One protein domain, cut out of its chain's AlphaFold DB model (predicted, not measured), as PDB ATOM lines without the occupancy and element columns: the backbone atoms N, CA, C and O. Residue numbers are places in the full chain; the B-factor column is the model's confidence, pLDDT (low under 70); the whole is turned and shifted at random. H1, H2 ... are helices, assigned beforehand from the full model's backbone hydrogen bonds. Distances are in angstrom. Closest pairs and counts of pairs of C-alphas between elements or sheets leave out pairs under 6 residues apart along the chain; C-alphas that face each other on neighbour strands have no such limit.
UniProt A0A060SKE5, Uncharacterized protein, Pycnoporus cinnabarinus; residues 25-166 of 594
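This is residues 25 to 166 of the 594 residues of an uncharacterized protein of Pycnoporus cinnabarinus (UniProt A0A060SKE5). The longest helix, H4, runs through the middle of an all-helix slab: H1, H2, H3 and H4 make an up-and-down bundle, each helix running against the one before, and H5, H6 and H7 extend it on the other side of H4. H1 and H7 lie farthest out, and residues 37 to 46 stick out as a free loop. The printed part has 142 residues with seven named helices, H1 to H7, and no named strand. It is compact, with a radius of gyration of the C-alphas of 15.0 A and spans of 47 by 38 by 22 A.

H4, residues 91 to 110, is 29.5 A long, from C-alpha 91 at (24.114, 28.535, -3.924). H2, residues 48 to 65, is 25.8 A long, and H6, residues 129 to 146, is 26.2 A. H1 is residues 25 to 36, beginning at C-alpha (16.511, -0.644, -18.406); H3 is 68 to 80, H5 is 115 to 125, and H7 is 148 to 160, ending at C-alpha (28.648, 28.105, -33.029).

H4 is the hub, touching four helices. H2 touches it the same way at a shallow tilt of 16 degrees, C-alphas of Gly 63 and Ala 107 closest at 3.7 A. H6 touches it with residues 131 to 139 alone, at a steep tilt of 44 degrees, Thr 102 and Ala 135 closest, C-alphas 4.2 A apart. With residues 101 to 109 alone, H4 touches H5, C-alphas of Leu 105 and Ala 118 closest at 6.1 A. With residues 104 to 108 alone, it touches H3, C-alphas of Leu 71 and Ala 107 closest at 7.3 A. H1 touches H3, C-alphas of Arg 29 and Leu 70 closest at 6.2 A. H6 and H7 form a hairpin, C-alphas of Ile 140 and Ala 151 closest at 5.0 A. H1 and H7 are apart. Every O i to N i+4 pair is within hydrogen-bond range in H1, H2, H3, H5 and H7; H4 has 15 of 16 and H6 12 of 14.

The C-alphas of Ser 41 and Glu 149, the two farthest apart, are 48.1 A from each other. The printed part has no cut; the link from H1 to H2 is long. Mean pLDDT of the printed part is 94.7, and no printed residue is under 70.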
ATOM      1  N   SER A  25      17.449  -1.683 -17.962       96.31
ATOM      2  CA  SER A  25      16.511  -0.644 -18.406       96.31
ATOM      3  C   SER A  25      15.116  -0.837 -17.810       96.31
ATOM      4  O   SER A  25      14.534   0.107 -17.276       96.31
ATOM      5  N   GLY A  26      14.588  -2.066 -17.823       96.62
ATOM      6  CA  GLY A  26      13.284  -2.376 -17.230       96.62
ATOM      7  C   GLY A  26      13.224  -2.118 -15.720       96.62
ATOM      8  O   GLY A  26      12.238  -1.575 -15.224       96.62
ATOM      9  N   ILE A  27      14.285  -2.465 -14.985       97.75
ATOM     10  CA  ILE A  27      14.383  -2.191 -13.542       97.75
ATOM     11  C   ILE A  27      14.423  -0.682 -13.279       97.75
ATOM     12  O   ILE A  27      13.663  -0.197 -12.445       97.75
ATOM     13  N   LEU A  28      15.258   0.066 -14.003       97.88
ATOM     14  CA  LEU A  28      15.388   1.510 -13.794       97.88
ATOM     15  C   LEU A  28      14.114   2.275 -14.136       97.88
ATOM     16  O   LEU A  28      13.765   3.194 -13.405       97.88
ATOM     17  N   ARG A  29      13.395   1.884 -15.193       98.19
ATOM     18  CA  ARG A  29      12.097   2.488 -15.529       98.19
ATOM     19  C   ARG A  29      11.058   2.265 -14.430       98.19
ATOM     20  O   ARG A  29      10.326   3.197 -14.120       98.19
ATOM     21  N   ARG A  30      11.018   1.074 -13.815       98.06
ATOM     22  CA  ARG A  30      10.140   0.801 -12.661       98.06
ATOM     23  C   ARG A  30      10.516   1.651 -11.451       98.06
ATOM     24  O   ARG A  30       9.666   2.359 -10.939       98.06
ATOM     25  N   LEU A  31      11.796   1.670 -11.072       97.88
ATOM     26  CA  LEU A  31      12.274   2.503  -9.959       97.88
ATOM     27  C   LEU A  31      12.006   3.994 -10.187       97.88
ATOM     28  O   LEU A  31      11.682   4.719  -9.251       97.88
ATOM     29  N   TRP A  32      12.152   4.455 -11.430       97.94
ATOM     30  CA  TRP A  32      11.829   5.823 -11.807       97.94
ATOM     31  C   TRP A  32      10.330   6.110 -11.676       97.94
ATOM     32  O   TRP A  32       9.950   7.133 -11.105       97.94
ATOM     33  N   HIS A  33       9.481   5.205 -12.174       97.69
ATOM     34  CA  HIS A  33       8.030   5.302 -12.040       97.69
ATOM     35  C   HIS A  33       7.625   5.384 -10.566       97.69
ATOM     36  O   HIS A  33       7.044   6.386 -10.163       97.69
ATOM     37  N   ASP A  34       8.065   4.428  -9.746       95.81
ATOM     38  CA  ASP A  34       7.772   4.384  -8.310       95.81
ATOM     39  C   ASP A  34       8.220   5.667  -7.588       95.81
ATOM     40  O   ASP A  34       7.548   6.153  -6.683       95.81
ATOM     41  N   TRP A  35       9.355   6.254  -7.985       94.94
ATOM     42  CA  TRP A  35       9.857   7.491  -7.383       94.94
ATOM     43  C   TRP A  35       9.066   8.744  -7.801       94.94
ATOM     44  O   TRP A  35       8.892   9.663  -6.983       94.94
ATOM     45  N   SER A  36       8.622   8.797  -9.062       95.50
ATOM     46  CA  SER A  36       7.962   9.955  -9.689       95.50
ATOM     47  C   SER A  36       6.449  10.009  -9.462       95.50
ATOM     48  O   SER A  36       5.884  11.098  -9.526       95.50
ATOM     49  N   THR A  37       5.797   8.887  -9.140       94.12
ATOM     50  CA  THR A  37       4.342   8.828  -8.892       94.12
ATOM     51  C   THR A  37       3.928   9.082  -7.446       94.12
ATOM     52  O   THR A  37       2.732   9.144  -7.169       94.12
ATOM     53  N   ILE A  38       4.870   9.207  -6.506       90.12
ATOM     54  CA  ILE A  38       4.544   9.483  -5.099       90.12
ATOM     55  C   ILE A  38       3.848  10.857  -5.007       90.12
ATOM     56  O   ILE A  38       4.476  11.860  -5.364       90.12
ATOM     57  N   PRO A  39       2.594  10.929  -4.519       83.94
ATOM     58  CA  PRO A  39       1.841  12.175  -4.454       83.94
ATOM     59  C   PRO A  39       2.546  13.232  -3.603       83.94
ATOM     60  O   PRO A  39       3.082  12.940  -2.534       83.94
ATOM     61  N   VAL A  40       2.500  14.490  -4.051       81.00
ATOM     62  CA  VAL A  40       3.070  15.627  -3.306       81.00
ATOM     63  C   VAL A  40       2.369  15.825  -1.955       81.00
ATOM     64  O   VAL A  40       2.998  16.303  -1.018       81.00
ATOM     65  N   SER A  41       1.097  15.425  -1.834       82.56
ATOM     66  CA  SER A  41       0.334  15.456  -0.578       82.56
ATOM     67  C   SER A  41       0.855  14.481   0.479       82.56
ATOM     68  O   SER A  41       0.707  14.744   1.670       82.56
ATOM     69  N   ASP A  42       1.467  13.378   0.047       79.44
ATOM     70  CA  ASP A  42       1.775  12.234   0.910       79.44
ATOM     71  C   ASP A  42       3.259  12.196   1.308       79.44
ATOM     72  O   ASP A  42       3.661  11.445   2.198       79.44
ATOM     73  N   ALA A  43       4.093  13.012   0.661       77.31
ATOM     74  CA  ALA A  43       5.522  13.098   0.917       77.31
ATOM     75  C   ALA A  43       5.901  14.426   1.578       77.31
ATOM     76  O   ALA A  43       5.409  15.492   1.219       77.31
ATOM     77  N   LEU A  44       6.877  14.372   2.491       82.56
ATOM     78  CA  LEU A  44       7.567  15.576   2.948       82.56
ATOM     79  C   LEU A  44       8.101  16.358   1.731       82.56
ATOM     80  O   LEU A  44       8.604  15.730   0.788       82.56
ATOM     81  N   PRO A  45       8.035  17.705   1.740       84.94
ATOM     82  CA  PRO A  45       8.512  18.523   0.634       84.94
ATOM     83  C   PRO A  45       9.963  18.164   0.315       84.94
ATOM     84  O   PRO A  45      10.867  18.330   1.136       84.94
ATOM     85  N   ARG A  46      10.180  17.618  -0.885       89.12
ATOM     86  CA  ARG A  46      11.496  17.149  -1.320       89.12
ATOM     87  C   ARG A  46      12.376  18.363  -1.616       89.12
ATOM     88  O   ARG A  46      12.012  19.162  -2.481       89.12
ATOM     89  N   PRO A  47      13.550  18.506  -0.977       90.31
ATOM     90  CA  PRO A  47      14.468  19.587  -1.312       90.31
ATOM     91  C   PRO A  47      14.846  19.545  -2.798       90.31
ATOM     92  O   PRO A  47      15.264  18.502  -3.307       90.31
ATOM     93  N   LEU A  48      14.747  20.687  -3.488       90.81
ATOM     94  CA  LEU A  48      14.957  20.803  -4.940       90.81
ATOM     95  C   LEU A  48      16.300  20.209  -5.394       90.81
ATOM     96  O   LEU A  48      16.384  19.505  -6.400       90.81
ATOM     97  N   TYR A  49      17.352  20.453  -4.612       91.50
ATOM     98  CA  TYR A  49      18.684  19.908  -4.856       91.50
ATOM     99  C   TYR A  49      18.709  18.370  -4.862       91.50
ATOM    100  O   TYR A  49      19.329  17.775  -5.743       91.50
ATOM    101  N   ILE A  50      18.007  17.722  -3.926       92.56
ATOM    102  CA  ILE A  50      17.941  16.255  -3.852       92.56
ATOM    103  C   ILE A  50      17.206  15.714  -5.079       92.56
ATOM    104  O   ILE A  50      17.713  14.810  -5.741       92.56
ATOM    105  N   SER A  51      16.067  16.313  -5.440       94.81
ATOM    106  CA  SER A  51      15.312  15.926  -6.638       94.81
ATOM    107  C   SER A  51      16.165  16.021  -7.904       94.81
ATOM    108  O   SER A  51      16.185  15.080  -8.696       94.81
ATOM    109  N   ARG A  52      16.948  17.097  -8.065       96.06
ATOM    110  CA  ARG A  52      17.892  17.256  -9.186       96.06
ATOM    111  C   ARG A  52      18.959  16.171  -9.221       96.06
ATOM    112  O   ARG A  52      19.224  15.635 -10.291       96.06
ATOM    113  N   LEU A  53      19.566  15.836  -8.081       95.50
ATOM    114  CA  LEU A  53      20.590  14.788  -8.015       95.50
ATOM    115  C   LEU A  53      20.032  13.406  -8.357       95.50
ATOM    116  O   LEU A  53      20.686  12.635  -9.065       95.50
ATOM    117  N   VAL A  54      18.827  13.094  -7.872       96.62
ATOM    118  CA  VAL A  54      18.148  11.836  -8.196       96.62
ATOM    119  C   VAL A  54      17.856  11.781  -9.696       96.62
ATOM    120  O   VAL A  54      18.288  10.835 -10.354       96.62
ATOM    121  N   CYS A  55      17.247  12.826 -10.267       97.69
ATOM    122  CA  CYS A  55      16.980  12.903 -11.708       97.69
ATOM    123  C   CYS A  55      18.267  12.791 -12.534       97.69
ATOM    124  O   CYS A  55      18.341  11.979 -13.450       97.69
ATOM    125  N   ALA A  56      19.322  13.527 -12.169       97.81
ATOM    126  CA  ALA A  56      20.621  13.462 -12.835       97.81
ATOM    127  C   ALA A  56      21.207  12.040 -12.813       97.81
ATOM    128  O   ALA A  56      21.808  11.599 -13.792       97.81
ATOM    129  N   SER A  57      20.998  11.295 -11.723       98.06
ATOM    130  CA  SER A  57      21.440   9.902 -11.604       98.06
ATOM    131  C   SER A  57      20.683   8.978 -12.561       98.06
ATOM    132  O   SER A  57      21.318   8.185 -13.257       98.06
ATOM    133  N   PHE A  58      19.357   9.106 -12.656       98.44
ATOM    134  CA  PHE A  58      18.555   8.340 -13.617       98.44
ATOM    135  C   PHE A  58      18.883   8.702 -15.067       98.44
ATOM    136  O   PHE A  58      19.096   7.809 -15.882       98.44
ATOM    137  N   VAL A  59      19.032   9.991 -15.374       98.31
ATOM    138  CA  VAL A  59      19.441  10.493 -16.694       98.31
ATOM    139  C   VAL A  59      20.814   9.945 -17.092       98.31
ATOM    140  O   VAL A  59      20.991   9.434 -18.199       98.31
ATOM    141  N   LYS A  60      21.787   9.965 -16.176       97.75
ATOM    142  CA  LYS A  60      23.110   9.371 -16.400       97.75
ATOM    143  C   LYS A  60      23.015   7.885 -16.745       97.75
ATOM    144  O   LYS A  60      23.674   7.428 -17.680       97.75
ATOM    145  N   LEU A  61      22.218   7.128 -15.991       97.75
ATOM    146  CA  LEU A  61      22.019   5.699 -16.231       97.75
ATOM    147  C   LEU A  61      21.291   5.443 -17.557       97.75
ATOM    148  O   LEU A  61      21.695   4.545 -18.294       97.75
ATOM    149  N   ALA A  62      20.303   6.271 -17.906       97.88
ATOM    150  CA  ALA A  62      19.635   6.235 -19.203       97.88
ATOM    151  C   ALA A  62      20.645   6.421 -20.346       97.88
ATOM    152  O   ALA A  62      20.666   5.629 -21.283       97.88
ATOM    153  N   GLY A  63      21.561   7.386 -20.222       96.19
ATOM    154  CA  GLY A  63      22.652   7.587 -21.176       96.19
ATOM    155  C   GLY A  63      23.583   6.377 -21.309       96.19
ATOM    156  O   GLY A  63      23.913   5.972 -22.422       96.19
ATOM    157  N   LEU A  64      23.986   5.768 -20.189       95.06
ATOM    158  CA  LEU A  64      24.860   4.585 -20.189       95.06
ATOM    159  C   LEU A  64      24.203   3.361 -20.840       95.06
ATOM    160  O   LEU A  64      24.880   2.617 -21.550       95.06
ATOM    161  N   LEU A  65      22.901   3.171 -20.623       96.19
ATOM    162  CA  LEU A  65      22.115   2.085 -21.220       96.19
ATOM    163  C   LEU A  65      21.567   2.429 -22.612       96.19
ATOM    164  O   LEU A  65      20.994   1.564 -23.270       96.19
ATOM    165  N   LYS A  66      21.751   3.675 -23.069       96.31
ATOM    166  CA  LYS A  66      21.144   4.236 -24.289       96.31
ATOM    167  C   LYS A  66      19.613   4.121 -24.300       96.31
ATOM    168  O   LYS A  66      18.994   3.916 -25.343       96.31
ATOM    169  N   ASP A  67      19.003   4.251 -23.126       97.56
ATOM    170  CA  ASP A  67      17.564   4.169 -22.919       97.56
ATOM    171  C   ASP A  67      16.902   5.533 -23.142       97.56
ATOM    172  O   ASP A  67      16.698   6.318 -22.212       97.56
ATOM    173  N   LYS A  68      16.560   5.816 -24.402       97.62
ATOM    174  CA  LYS A  68      15.931   7.085 -24.783       97.62
ATOM    175  C   LYS A  68      14.574   7.305 -24.101       97.62
ATOM    176  O   LYS A  68      14.274   8.423 -23.709       97.62
ATOM    177  N   THR A  69      13.784   6.249 -23.902       97.75
ATOM    178  CA  THR A  69      12.475   6.360 -23.242       97.75
ATOM    179  C   THR A  69      12.623   6.835 -21.800       97.75
ATOM    180  O   THR A  69      11.922   7.753 -21.385       97.75
ATOM    181  N   LEU A  70      13.562   6.255 -21.042       98.06
ATOM    182  CA  LEU A  70      13.821   6.700 -19.672       98.06
ATOM    183  C   LEU A  70      14.309   8.155 -19.646       98.06
ATOM    184  O   LEU A  70      13.824   8.939 -18.833       98.06
ATOM    185  N   LEU A  71      15.212   8.528 -20.560       98.25
ATOM    186  CA  LEU A  71      15.689   9.908 -20.698       98.25
ATOM    187  C   LEU A  71      14.536  10.896 -20.935       98.25
ATOM    188  O   LEU A  71      14.471  11.922 -20.258       98.25
ATOM    189  N   ASP A  72      13.628  10.578 -21.859       97.81
ATOM    190  CA  ASP A  72      12.494  11.439 -22.205       97.81
ATOM    191  C   ASP A  72      11.535  11.595 -21.008       97.81
ATOM    192  O   ASP A  72      11.174  12.720 -20.664       97.81
ATOM    193  N   THR A  73      11.224  10.510 -20.282       97.94
ATOM    194  CA  THR A  73      10.383  10.585 -19.063       97.94
ATOM    195  C   THR A  73      11.044  11.356 -17.915       97.94
ATOM    196  O   THR A  73      10.370  12.068 -17.172       97.94
ATOM    197  N   CYS A  74      12.370  11.254 -17.762       98.12
ATOM    198  CA  CYS A  74      13.107  12.046 -16.777       98.12
ATOM    199  C   CYS A  74      13.066  13.535 -17.122       98.12
ATOM    200  O   CYS A  74      12.911  14.371 -16.233       98.12
ATOM    201  N   ARG A  75      13.204  13.863 -18.411       97.44
ATOM    202  CA  ARG A  75      13.145  15.237 -18.908       97.44
ATOM    203  C   ARG A  75      11.769  15.853 -18.671       97.44
ATOM    204  O   ARG A  75      11.706  16.933 -18.095       97.44
ATOM    205  N   GLU A  76      10.704  15.148 -19.046       97.31
ATOM    206  CA  GLU A  76       9.324  15.594 -18.825       97.31
ATOM    207  C   GLU A  76       9.068  15.881 -17.342       97.31
ATOM    208  O   GLU A  76       8.596  16.961 -16.996       97.31
ATOM    209  N   TYR A  77       9.498  14.982 -16.450       97.06
ATOM    210  CA  TYR A  77       9.397  15.214 -15.010       97.06
ATOM    211  C   TYR A  77      10.165  16.461 -14.552       97.06
ATOM    212  O   TYR A  77       9.663  17.224 -13.727       97.06
ATOM    213  N   CYS A  78      11.383  16.683 -15.066       97.00
ATOM    214  CA  CYS A  78      12.171  17.872 -14.726       97.00
ATOM    215  C   CYS A  78      11.440  19.164 -15.110       97.00
ATOM    216  O   CYS A  78      11.487  20.129 -14.343       97.00
ATOM    217  N   ASP A  79      10.751  19.160 -16.252       96.12
ATOM    218  CA  ASP A  79       9.946  20.284 -16.726       96.12
ATOM    219  C   ASP A  79       8.707  20.474 -15.831       96.12
ATOM    220  O   ASP A  79       8.497  21.565 -15.298       96.12
ATOM    221  N   THR A  80       7.940  19.408 -15.568       95.00
ATOM    222  CA  THR A  80       6.711  19.480 -14.754       95.00
ATOM    223  C   THR A  80       6.974  19.831 -13.291       95.00
ATOM    224  O   THR A  80       6.199  20.561 -12.680       95.00
ATOM    225  N   ALA A  81       8.072  19.335 -12.713       93.50
ATOM    226  CA  ALA A  81       8.433  19.572 -11.316       93.50
ATOM    227  C   ALA A  81       9.250  20.865 -11.120       93.50
ATOM    228  O   ALA A  81       9.734  21.121 -10.016       93.50
ATOM    229  N   GLY A  82       9.444  21.668 -12.176       94.25
ATOM    230  CA  GLY A  82      10.176  22.934 -12.104       94.25
ATOM    231  C   GLY A  82      11.646  22.766 -11.709       94.25
ATOM    232  O   GLY A  82      12.243  23.674 -11.124       94.25
ATOM    233  N   LEU A  83      12.260  21.617 -12.014       95.81
ATOM    234  CA  LEU A  83      13.635  21.320 -11.602       95.81
ATOM    235  C   LEU A  83      14.668  22.197 -12.309       95.81
ATOM    236  O   LEU A  83      15.806  22.267 -11.849       95.81
ATOM    237  N   TRP A  84      14.296  22.907 -13.367       96.19
ATOM    238  CA  TRP A  84      15.182  23.837 -14.059       96.19
ATOM    239  C   TRP A  84      15.228  25.247 -13.451       96.19
ATOM    240  O   TRP A  84      16.124  26.022 -13.776       96.19
ATOM    241  N   LEU A  85      14.315  25.578 -12.532       91.94
ATOM    242  CA  LEU A  85      14.195  26.928 -11.971       91.94
ATOM    243  C   LEU A  85      15.333  27.253 -10.996       91.94
ATOM    244  O   LEU A  85      15.549  26.547 -10.008       91.94
ATOM    245  N   ILE A  86      16.058  28.345 -11.229       86.38
ATOM    246  CA  ILE A  86      17.071  28.827 -10.282       86.38
ATOM    247  C   ILE A  86      16.356  29.451  -9.079       86.38
ATOM    248  O   ILE A  86      15.454  30.267  -9.233       86.38
ATOM    249  N   GLN A  87      16.753  29.041  -7.875       82.94
ATOM    250  CA  GLN A  87      16.348  29.703  -6.636       82.94
ATOM    251  C   GLN A  87      17.540  30.513  -6.136       82.94
ATOM    252  O   GLN A  87      18.500  29.934  -5.622       82.94
ATOM    253  N   ASP A  88      17.474  31.835  -6.304       75.31
ATOM    254  CA  ASP A  88      18.581  32.764  -6.025       75.31
ATOM    255  C   ASP A  88      19.040  32.747  -4.558       75.31
ATOM    256  O   ASP A  88      20.175  33.096  -4.243       75.31
ATOM    257  N   SER A  89      18.181  32.284  -3.650       77.56
ATOM    258  CA  SER A  89      18.447  32.230  -2.213       77.56
ATOM    259  C   SER A  89      19.438  31.143  -1.781       77.56
ATOM    260  O   SER A  89      19.907  31.192  -0.644       77.56
ATOM    261  N   TYR A  90      19.800  30.179  -2.644       76.69
ATOM    262  CA  TYR A  90      20.644  29.044  -2.244       76.69
ATOM    263  C   TYR A  90      21.726  28.684  -3.281       76.69
ATOM    264  O   TYR A  90      21.411  28.084  -4.310       76.69
ATOM    265  N   PRO A  91      23.029  28.891  -2.997       74.00
ATOM    266  CA  PRO A  91      24.114  28.535  -3.924       74.00
ATOM    267  C   PRO A  91      24.210  27.026  -4.214       74.00
ATOM    268  O   PRO A  91      24.683  26.625  -5.271       74.00
ATOM    269  N   ILE A  92      23.710  26.160  -3.326       78.31
ATOM    270  CA  ILE A  92      23.640  24.702  -3.553       78.31
ATOM    271  C   ILE A  92      22.696  24.362  -4.728       78.31
ATOM    272  O   ILE A  92      22.873  23.351  -5.414       78.31
ATOM    273  N   SER A  93      21.732  25.244  -5.018       83.19
ATOM    274  CA  SER A  93      20.786  25.114  -6.127       83.19
ATOM    275  C   SER A  93      21.502  25.079  -7.484       83.19
ATOM    276  O   SER A  93      21.188  24.221  -8.316       83.19
ATOM    277  N   THR A  94      22.522  25.923  -7.688       90.69
ATOM    278  CA  THR A  94      23.237  26.044  -8.973       90.69
ATOM    279  C   THR A  94      24.091  24.813  -9.278       90.69
ATOM    280  O   THR A  94      24.071  24.317 -10.403       90.69
ATOM    281  N   ALA A  95      24.761  24.244  -8.271       91.31
ATOM    282  CA  ALA A  95      25.550  23.021  -8.427       91.31
ATOM    283  C   ALA A  95      24.678  21.817  -8.824       91.31
ATOM    284  O   ALA A  95      25.042  21.052  -9.719       91.31
ATOM    285  N   GLY A  96      23.506  21.666  -8.193       93.81
ATOM    286  CA  GLY A  96      22.545  20.621  -8.558       93.81
ATOM    287  C   GLY A  96      21.996  20.801  -9.975       93.81
ATOM    288  O   GLY A  96      21.872  19.824 -10.713       93.81
ATOM    289  N   LEU A  97      21.712  22.044 -10.376       95.94
ATOM    290  CA  LEU A  97      21.209  22.363 -11.713       95.94
ATOM    291  C   LEU A  97      22.268  22.102 -12.793       95.94
ATOM    292  O   LEU A  97      21.967  21.485 -13.811       95.94
ATOM    293  N   GLN A  98      23.525  22.480 -12.545       96.06
ATOM    294  CA  GLN A  98      24.642  22.180 -13.443       96.06
ATOM    295  C   GLN A  98      24.884  20.672 -13.573       96.06
ATOM    296  O   GLN A  98      25.165  20.193 -14.676       96.06
ATOM    297  N   ALA A  99      24.771  19.908 -12.480       96.00
ATOM    298  CA  ALA A  99      24.882  18.452 -12.526       96.00
ATOM    299  C   ALA A  99      23.773  17.840 -13.399       96.00
ATOM    300  O   ALA A  99      24.079  17.069 -14.307       96.00
ATOM    301  N   LEU A 100      22.517  18.245 -13.190       97.94
ATOM    302  CA  LEU A 100      21.379  17.802 -13.999       97.94
ATOM    303  C   LEU A 100      21.557  18.155 -15.484       97.94
ATOM    304  O   LEU A 100      21.451  17.277 -16.336       97.94
ATOM    305  N   ALA A 101      21.918  19.403 -15.788       98.00
ATOM    306  CA  ALA A 101      22.197  19.877 -17.144       98.00
ATOM    307  C   ALA A 101      23.329  19.082 -17.825       98.00
ATOM    308  O   ALA A 101      23.230  18.720 -18.999       98.00
ATOM    309  N   THR A 102      24.396  18.766 -17.081       97.81
ATOM    310  CA  THR A 102      25.519  17.957 -17.579       97.81
ATOM    311  C   THR A 102      25.066  16.551 -17.957       97.81
ATOM    312  O   THR A 102      25.405  16.069 -19.040       97.81
ATOM    313  N   GLU A 103      24.339  15.878 -17.060       97.94
ATOM    314  CA  GLU A 103      23.882  14.511 -17.308       97.94
ATOM    315  C   GLU A 103      22.850  14.479 -18.438       97.94
ATOM    316  O   GLU A 103      22.947  13.605 -19.291       97.94
ATOM    317  N   GLN A 104      21.952  15.467 -18.520       98.06
ATOM    318  CA  GLN A 104      20.968  15.589 -19.602       98.06
ATOM    319  C   GLN A 104      21.640  15.686 -20.972       98.06
ATOM    320  O   GLN A 104      21.325  14.908 -21.875       98.06
ATOM    321  N   LEU A 105      22.607  16.598 -21.122       98.31
ATOM    322  CA  LEU A 105      23.348  16.756 -22.372       98.31
ATOM    323  C   LEU A 105      24.113  15.478 -22.726       98.31
ATOM    324  O   LEU A 105      24.042  14.999 -23.856       98.31
ATOM    325  N   HIS A 106      24.838  14.908 -21.762       97.31
ATOM    326  CA  HIS A 106      25.632  13.709 -22.003       97.31
ATOM    327  C   HIS A 106      24.756  12.504 -22.376       97.31
ATOM    328  O   HIS A 106      25.058  11.802 -23.340       97.31
ATOM    329  N   ALA A 107      23.654  12.282 -21.658       97.38
ATOM    330  CA  ALA A 107      22.733  11.185 -21.918       97.38
ATOM    331  C   ALA A 107      22.039  11.323 -23.276       97.38
ATOM    332  O   ALA A 107      21.951  10.332 -24.002       97.38
ATOM    333  N   ALA A 108      21.628  12.536 -23.658       98.00
ATOM    334  CA  ALA A 108      21.056  12.799 -24.977       98.00
ATOM    335  C   ALA A 108      22.022  12.404 -26.104       98.00
ATOM    336  O   ALA A 108      21.629  11.687 -27.024       98.00
ATOM    337  N   LEU A 109      23.295  12.799 -26.002       97.38
ATOM    338  CA  LEU A 109      24.321  12.437 -26.987       97.38
ATOM    339  C   LEU A 109      24.567  10.922 -27.027       97.38
ATOM    340  O   LEU A 109      24.662  10.336 -28.105       97.38
ATOM    341  N   MET A 110      24.624  10.262 -25.867       96.00
ATOM    342  CA  MET A 110      24.814   8.807 -25.787       96.00
ATOM    343  C   MET A 110      23.630   8.013 -26.359       96.00
ATOM    344  O   MET A 110      23.834   6.938 -26.927       96.00
ATOM    345  N   CYS A 111      22.415   8.562 -26.270       96.56
ATOM    346  CA  CYS A 111      21.203   8.019 -26.891       96.56
ATOM    347  C   CYS A 111      21.085   8.351 -28.394       96.56
ATOM    348  O   CYS A 111      20.063   8.045 -29.006       96.56
ATOM    349  N   GLY A 112      22.110   8.961 -29.000       95.62
ATOM    350  CA  GLY A 112      22.165   9.242 -30.436       95.62
ATOM    351  C   GLY A 112      21.468  10.533 -30.870       95.62
ATOM    352  O   GLY A 112      21.253  10.731 -32.065       95.62
ATOM    353  N   THR A 113      21.108  11.422 -29.940       96.81
ATOM    354  CA  THR A 113      20.585  12.746 -30.297       96.81
ATOM    355  C   THR A 113      21.684  13.582 -30.949       96.81
ATOM    356  O   THR A 113      22.804  13.663 -30.448       96.81
ATOM    357  N   PHE A 114      21.353  14.238 -32.063       97.00
ATOM    358  CA  PHE A 114      22.279  15.114 -32.777       97.00
ATOM    359  C   PHE A 114      22.726  16.306 -31.911       97.00
ATOM    360  O   PHE A 114      21.916  16.877 -31.178       97.00
ATOM    361  N   PHE A 115      24.000  16.709 -32.023       96.69
ATOM    362  CA  PHE A 115      24.623  17.732 -31.169       96.69
ATOM    363  C   PHE A 115      23.838  19.039 -31.113       96.69
ATOM    364  O   PHE A 115      23.611  19.580 -30.032       96.69
ATOM    365  N   GLU A 116      23.400  19.531 -32.271       96.50
ATOM    366  CA  GLU A 116      22.635  20.771 -32.357       96.50
ATOM    367  C   GLU A 116      21.327  20.674 -31.575       96.50
ATOM    368  O   GLU A 116      21.010  21.564 -30.789       96.50
ATOM    369  N   ARG A 117      20.595  19.564 -31.734       97.25
ATOM    370  CA  ARG A 117      19.329  19.358 -31.033       97.25
ATOM    371  C   ARG A 117      19.542  19.239 -29.527       97.25
ATOM    372  O   ARG A 117      18.819  19.883 -28.778       97.25
ATOM    373  N   ALA A 118      20.546  18.476 -29.098       97.81
ATOM    374  CA  ALA A 118      20.863  18.302 -27.681       97.81
ATOM    375  C   ALA A 118      21.252  19.631 -27.004       97.81
ATOM    376  O   ALA A 118      20.848  19.889 -25.872       97.81
ATOM    377  N   LEU A 119      21.994  20.498 -27.703       97.88
ATOM    378  CA  LEU A 119      22.342  21.833 -27.209       97.88
ATOM    379  C   LEU A 119      21.137  22.780 -27.184       97.88
ATOM    380  O   LEU A 119      20.971  23.500 -26.206       97.88
ATOM    381  N   VAL A 120      20.287  22.775 -28.219       97.00
ATOM    382  CA  VAL A 120      19.042  23.570 -28.238       97.00
ATOM    383  C   VAL A 120      18.145  23.180 -27.074       97.00
ATOM    384  O   VAL A 120      17.671  24.046 -26.349       97.00
ATOM    385  N   ASP A 121      17.961  21.879 -26.874       96.38
ATOM    386  CA  ASP A 121      17.167  21.343 -25.779       96.38
ATOM    387  C   ASP A 121      17.704  21.807 -24.416       96.38
ATOM    388  O   ASP A 121      16.927  22.230 -23.567       96.38
ATOM    389  N   LEU A 122      19.028  21.819 -24.231       97.00
ATOM    390  CA  LEU A 122      19.657  22.320 -23.007       97.00
ATOM    391  C   LEU A 122      19.453  23.831 -22.796       97.00
ATOM    392  O   LEU A 122      19.204  24.260 -21.671       97.00
ATOM    393  N   VAL A 123      19.557  24.633 -23.861       96.81
ATOM    394  CA  VAL A 123      19.355  26.095 -23.815       96.81
ATOM    395  C   VAL A 123      17.904  26.449 -23.484       96.81
ATOM    396  O   VAL A 123      17.661  27.436 -22.796       96.81
ATOM    397  N   VAL A 124      16.940  25.638 -23.928       96.19
ATOM    398  CA  VAL A 124      15.527  25.798 -23.545       96.19
ATOM    399  C   VAL A 124      15.327  25.520 -22.052       96.19
ATOM    400  O   VAL A 124      14.534  26.204 -21.412       96.19
ATOM    401  N   CYS A 125      16.063  24.562 -21.484       94.50
ATOM    402  CA  CYS A 125      15.959  24.220 -20.067       94.50
ATOM    403  C   CYS A 125      16.543  25.299 -19.137       94.50
ATOM    404  O   CYS A 125      16.007  25.516 -18.059       94.50
ATOM    405  N   THR A 126      17.632  25.981 -19.500       94.62
ATOM    406  CA  THR A 126      18.241  27.014 -18.641       94.62
ATOM    407  C   THR A 126      18.826  28.162 -19.455       94.62
ATOM    408  O   THR A 126      19.587  27.946 -20.393       94.62
ATOM    409  N   THR A 127      18.531  29.396 -19.042       93.00
ATOM    410  CA  THR A 127      19.061  30.626 -19.654       93.00
ATOM    411  C   THR A 127      20.369  31.105 -19.016       93.00
ATOM    412  O   THR A 127      21.046  31.967 -19.577       93.00
ATOM    413  N   ASP A 128      20.766  30.542 -17.868       95.19
ATOM    414  CA  ASP A 128      22.029  30.886 -17.209       95.19
ATOM    415  C   ASP A 128      23.233  30.357 -18.010       95.19
ATOM    416  O   ASP A 128      23.502  29.151 -18.087       95.19
ATOM    417  N   MET A 129      23.994  31.290 -18.583       95.81
ATOM    418  CA  MET A 129      25.164  30.997 -19.411       95.81
ATOM    419  C   MET A 129      26.317  30.332 -18.650       95.81
ATOM    420  O   MET A 129      27.085  29.585 -19.261       95.81
ATOM    421  N   ASN A 130      26.460  30.562 -17.342       96.00
ATOM    422  CA  ASN A 130      27.488  29.904 -16.535       96.00
ATOM    423  C   ASN A 130      27.155  28.424 -16.347       96.00
ATOM    424  O   ASN A 130      28.037  27.574 -16.493       96.00
ATOM    425  N   ILE A 131      25.880  28.113 -16.101       96.12
ATOM    426  CA  ILE A 131      25.393  26.732 -15.985       96.12
ATOM    427  C   ILE A 131      25.526  26.009 -17.326       96.12
ATOM    428  O   ILE A 131      26.099  24.916 -17.368       96.12
ATOM    429  N   LEU A 132      25.083  26.633 -18.424       97.19
ATOM    430  CA  LEU A 132      25.228  26.084 -19.777       97.19
ATOM    431  C   LEU A 132      26.692  25.784 -20.106       97.19
ATOM    432  O   LEU A 132      27.029  24.671 -20.515       97.19
ATOM    433  N   ARG A 133      27.582  26.755 -19.875       97.88
ATOM    434  CA  ARG A 133      29.019  26.595 -20.112       97.88
ATOM    435  C   ARG A 133      29.614  25.488 -19.246       97.88
ATOM    436  O   ARG A 133      30.357  24.662 -19.766       97.88
ATOM    437  N   GLY A 134      29.280  25.438 -17.957       97.75
ATOM    438  CA  GLY A 134      29.768  24.411 -17.035       97.75
ATOM    439  C   GLY A 134      29.308  22.997 -17.409       97.75
ATOM    440  O   GLY A 134      30.094  22.045 -17.321       97.75
ATOM    441  N   ALA A 135      28.063  22.860 -17.873       97.69
ATOM    442  CA  ALA A 135      27.505  21.596 -18.341       97.69
ATOM    443  C   ALA A 135      28.164  21.123 -19.644       97.69
ATOM    444  O   ALA A 135      28.635  19.982 -19.724       97.69
ATOM    445  N   VAL A 136      28.279  22.014 -20.633       98.31
ATOM    446  CA  VAL A 136      28.946  21.739 -21.916       98.31
ATOM    447  C   VAL A 136      30.420  21.393 -21.709       98.31
ATOM    448  O   VAL A 136      30.887  20.381 -22.233       98.31
ATOM    449  N   ASP A 137      31.145  22.167 -20.897       98.50
ATOM    450  CA  ASP A 137      32.551  21.908 -20.582       98.50
ATOM    451  C   ASP A 137      32.736  20.502 -19.989       98.50
ATOM    452  O   ASP A 137      33.617  19.742 -20.405       98.50
ATOM    453  N   THR A 138      31.874  20.122 -19.043       98.06
ATOM    454  CA  THR A 138      31.944  18.810 -18.389       98.06
ATOM    455  C   THR A 138      31.600  17.676 -19.356       98.06
ATOM    456  O   THR A 138      32.298  16.657 -19.368       98.06
ATOM    457  N   ALA A 139      30.582  17.851 -20.203       97.19
ATOM    458  CA  ALA A 139      30.212  16.877 -21.225       97.19
ATOM    459  C   ALA A 139      31.348  16.668 -22.245       97.19
ATOM    460  O   ALA A 139      31.760  15.526 -22.476       97.19
ATOM    461  N   ILE A 140      31.937  17.746 -22.777       98.19
ATOM    462  CA  ILE A 140      33.074  17.669 -23.711       98.19
ATOM    463  C   ILE A 140      34.256  16.940 -23.066       98.19
ATOM    464  O   ILE A 140      34.851  16.061 -23.688       98.19
ATOM    465  N   LEU A 141      34.592  17.244 -21.806       97.88
ATOM    466  CA  LEU A 141      35.689  16.570 -21.100       97.88
ATOM    467  C   LEU A 141      35.451  15.070 -20.901       97.88
ATOM    468  O   LEU A 141      36.420  14.304 -20.915       97.88
ATOM    469  N   ARG A 142      34.198  14.643 -20.701       95.81
ATOM    470  CA  ARG A 142      33.840  13.219 -20.639       95.81
ATOM    471  C   ARG A 142      34.029  12.569 -22.001       95.81
ATOM    472  O   ARG A 142      34.763  11.585 -22.084       95.81
ATOM    473  N   HIS A 143      33.469  13.153 -23.061       95.69
ATOM    474  CA  HIS A 143      33.625  12.626 -24.419       95.69
ATOM    475  C   HIS A 143      35.091  12.591 -24.855       95.69
ATOM    476  O   HIS A 143      35.523  11.577 -25.382       95.69
ATOM    477  N   ALA A 144      35.910  13.591 -24.521       97.06
ATOM    478  CA  ALA A 144      37.322  13.628 -24.906       97.06
ATOM    479  C   ALA A 144      38.132  12.416 -24.409       97.06
ATOM    480  O   ALA A 144      39.160  12.080 -24.993       97.06
ATOM    481  N   ARG A 145      37.694  11.746 -23.334       95.56
ATOM    482  CA  ARG A 145      38.360  10.541 -22.808       95.56
ATOM    483  C   ARG A 145      38.058   9.286 -23.623       95.56
ATOM    484  O   ARG A 145      38.925   8.420 -23.703       95.56
ATOM    485  N   PHE A 146      36.855   9.184 -24.182       93.00
ATOM    486  CA  PHE A 146      36.364   7.984 -24.865       93.00
ATOM    487  C   PHE A 146      36.371   8.156 -26.382       93.00
ATOM    488  O   PHE A 146      36.866   7.298 -27.106       93.00
ATOM    489  N   ASP A 147      35.868   9.298 -26.841       96.00
ATOM    490  CA  ASP A 147      35.755   9.679 -28.235       96.00
ATOM    491  C   ASP A 147      36.119  11.166 -28.440       96.00
ATOM    492  O   ASP A 147      35.257  12.052 -28.398       96.00
ATOM    493  N   PRO A 148      37.412  11.479 -28.642       96.75
ATOM    494  CA  PRO A 148      37.849  12.854 -28.865       96.75
ATOM    495  C   PRO A 148      37.342  13.496 -30.162       96.75
ATOM    496  O   PRO A 148      37.354  14.721 -30.235       96.75
ATOM    497  N   GLU A 149      36.884  12.722 -31.151       96.56
ATOM    498  CA  GLU A 149      36.309  13.270 -32.391       96.56
ATOM    499  C   GLU A 149      34.910  13.828 -32.104       96.56
ATOM    500  O   GLU A 149      34.651  15.003 -32.356       96.56
ATOM    501  N   HIS A 150      34.063  13.055 -31.416       96.12
ATOM    502  CA  HIS A 150      32.755  13.537 -30.951       96.12
ATOM    503  C   HIS A 150      32.885  14.726 -29.986       96.12
ATOM    504  O   HIS A 150      32.097  15.669 -30.034       96.12
ATOM    505  N   ALA A 151      33.897  14.715 -29.111       97.56
ATOM    506  CA  ALA A 151      34.169  15.846 -28.223       97.56
ATOM    507  C   ALA A 151      34.517  17.126 -29.002       97.56
ATOM    508  O   ALA A 151      34.132  18.224 -28.597       97.56
ATOM    509  N   GLN A 152      35.238  16.984 -30.113       97.81
ATOM    510  CA  GLN A 152      35.605  18.085 -30.992       97.81
ATOM    511  C   GLN A 152      34.409  18.626 -31.786       97.81
ATOM    512  O   GLN A 152      34.282  19.841 -31.954       97.81
ATOM    513  N   GLU A 153      33.511  17.754 -32.240       97.19
ATOM    514  CA  GLU A 153      32.259  18.170 -32.878       97.19
ATOM    515  C   GLU A 153      31.363  18.930 -31.895       97.19
ATOM    516  O   GLU A 153      30.912  20.034 -32.206       97.19
ATOM    517  N   LEU A 154      31.191  18.411 -30.673       97.88
ATOM    518  CA  LEU A 154      30.440  19.098 -29.619       97.88
ATOM    519  C   LEU A 154      31.049  20.469 -29.282       97.88
ATOM    520  O   LEU A 154      30.315  21.443 -29.132       97.88
ATOM    521  N   LEU A 155      32.385  20.575 -29.216       98.12
ATOM    522  CA  LEU A 155      33.091  21.848 -29.024       98.12
ATOM    523  C   LEU A 155      32.763  22.855 -30.140       98.12
ATOM    524  O   LEU A 155      32.519  24.034 -29.859       98.12
ATOM    525  N   ALA A 156      32.764  22.407 -31.398       97.44
ATOM    526  CA  ALA A 156      32.459  23.251 -32.549       97.44
ATOM    527  C   ALA A 156      31.000  23.732 -32.529       97.44
ATOM    528  O   ALA A 156      30.760  24.934 -32.664       97.44
ATOM    529  N   TRP A 157      30.048  22.828 -32.281       98.19
ATOM    530  CA  TRP A 157      28.622  23.154 -32.194       98.19
ATOM    531  C   TRP A 157      28.297  24.088 -31.026       98.19
ATOM    532  O   TRP A 157      27.577  25.068 -31.215       98.19
ATOM    533  N   ALA A 158      28.873  23.853 -29.844       97.88
ATOM    534  CA  ALA A 158      28.705  24.743 -28.696       97.88
ATOM    535  C   ALA A 158      29.214  26.160 -28.997       97.88
ATOM    536  O   ALA A 158      28.513  27.139 -28.747       97.88
ATOM    537  N   THR A 159      30.397  26.263 -29.615       97.31
ATOM    538  CA  THR A 159      30.977  27.555 -30.012       97.31
ATOM    539  C   THR A 159      30.097  28.272 -31.038       97.31
ATOM    540  O   THR A 159      29.868  29.471 -30.907       97.31
ATOM    541  N   HIS A 160      29.561  27.547 -32.027       97.19
ATOM    542  CA  HIS A 160      28.648  28.105 -33.029       97.19
ATOM    543  C   HIS A 160      27.350  28.646 -32.408       97.19
ATOM    544  O   HIS A 160      26.817  29.651 -32.867       97.19
ATOM    545  N   ARG A 161      26.874  28.029 -31.319       96.06
ATOM    546  CA  ARG A 161      25.700  28.472 -30.548       96.06
ATOM    547  C   ARG A 161      26.007  29.543 -29.493       96.06
ATOM    548  O   ARG A 161      25.163  29.818 -28.650       96.06
ATOM    549  N   GLY A 162      27.203  30.133 -29.504       96.62
ATOM    550  CA  GLY A 162      27.594  31.174 -28.547       96.62
ATOM    551  C   GLY A 162      27.915  30.662 -27.137       96.62
ATOM    552  O   GLY A 162      28.250  31.457 -26.261       96.62
ATOM    553  N   ILE A 163      27.890  29.345 -26.901       97.50
ATOM    554  CA  ILE A 163      28.317  28.746 -25.631       97.50
ATOM    555  C   ILE A 163      29.827  28.554 -25.701       97.50
ATOM    556  O   ILE A 163      30.314  27.516 -26.139       97.50
ATOM    557  N   ALA A 164      30.578  29.581 -25.306       97.19
ATOM    558  CA  ALA A 164      32.031  29.622 -25.422       97.19
ATOM    559  C   ALA A 164      32.720  28.682 -24.402       97.19
ATOM    560  O   ALA A 164      32.873  29.064 -23.236       97.19
ATOM    561  N   PRO A 165      33.235  27.500 -24.806       97.75
ATOM    562  CA  PRO A 165      33.804  26.528 -23.866       97.75
ATOM    563  C   PRO A 165      35.090  27.075 -23.235       97.75
ATOM    564  O   PRO A 165      35.727  27.958 -23.825       97.75
ATOM    565  N   SER A 166      35.487  26.621 -22.044       98.00
ATOM    566  CA  SER A 166      36.729  27.113 -21.415       98.00
ATOM    567  C   SER A 166      37.997  26.658 -22.148       98.00
ATOM    568  O   SER A 166      38.031  25.607 -22.791       98.00
TER     569      SER A 166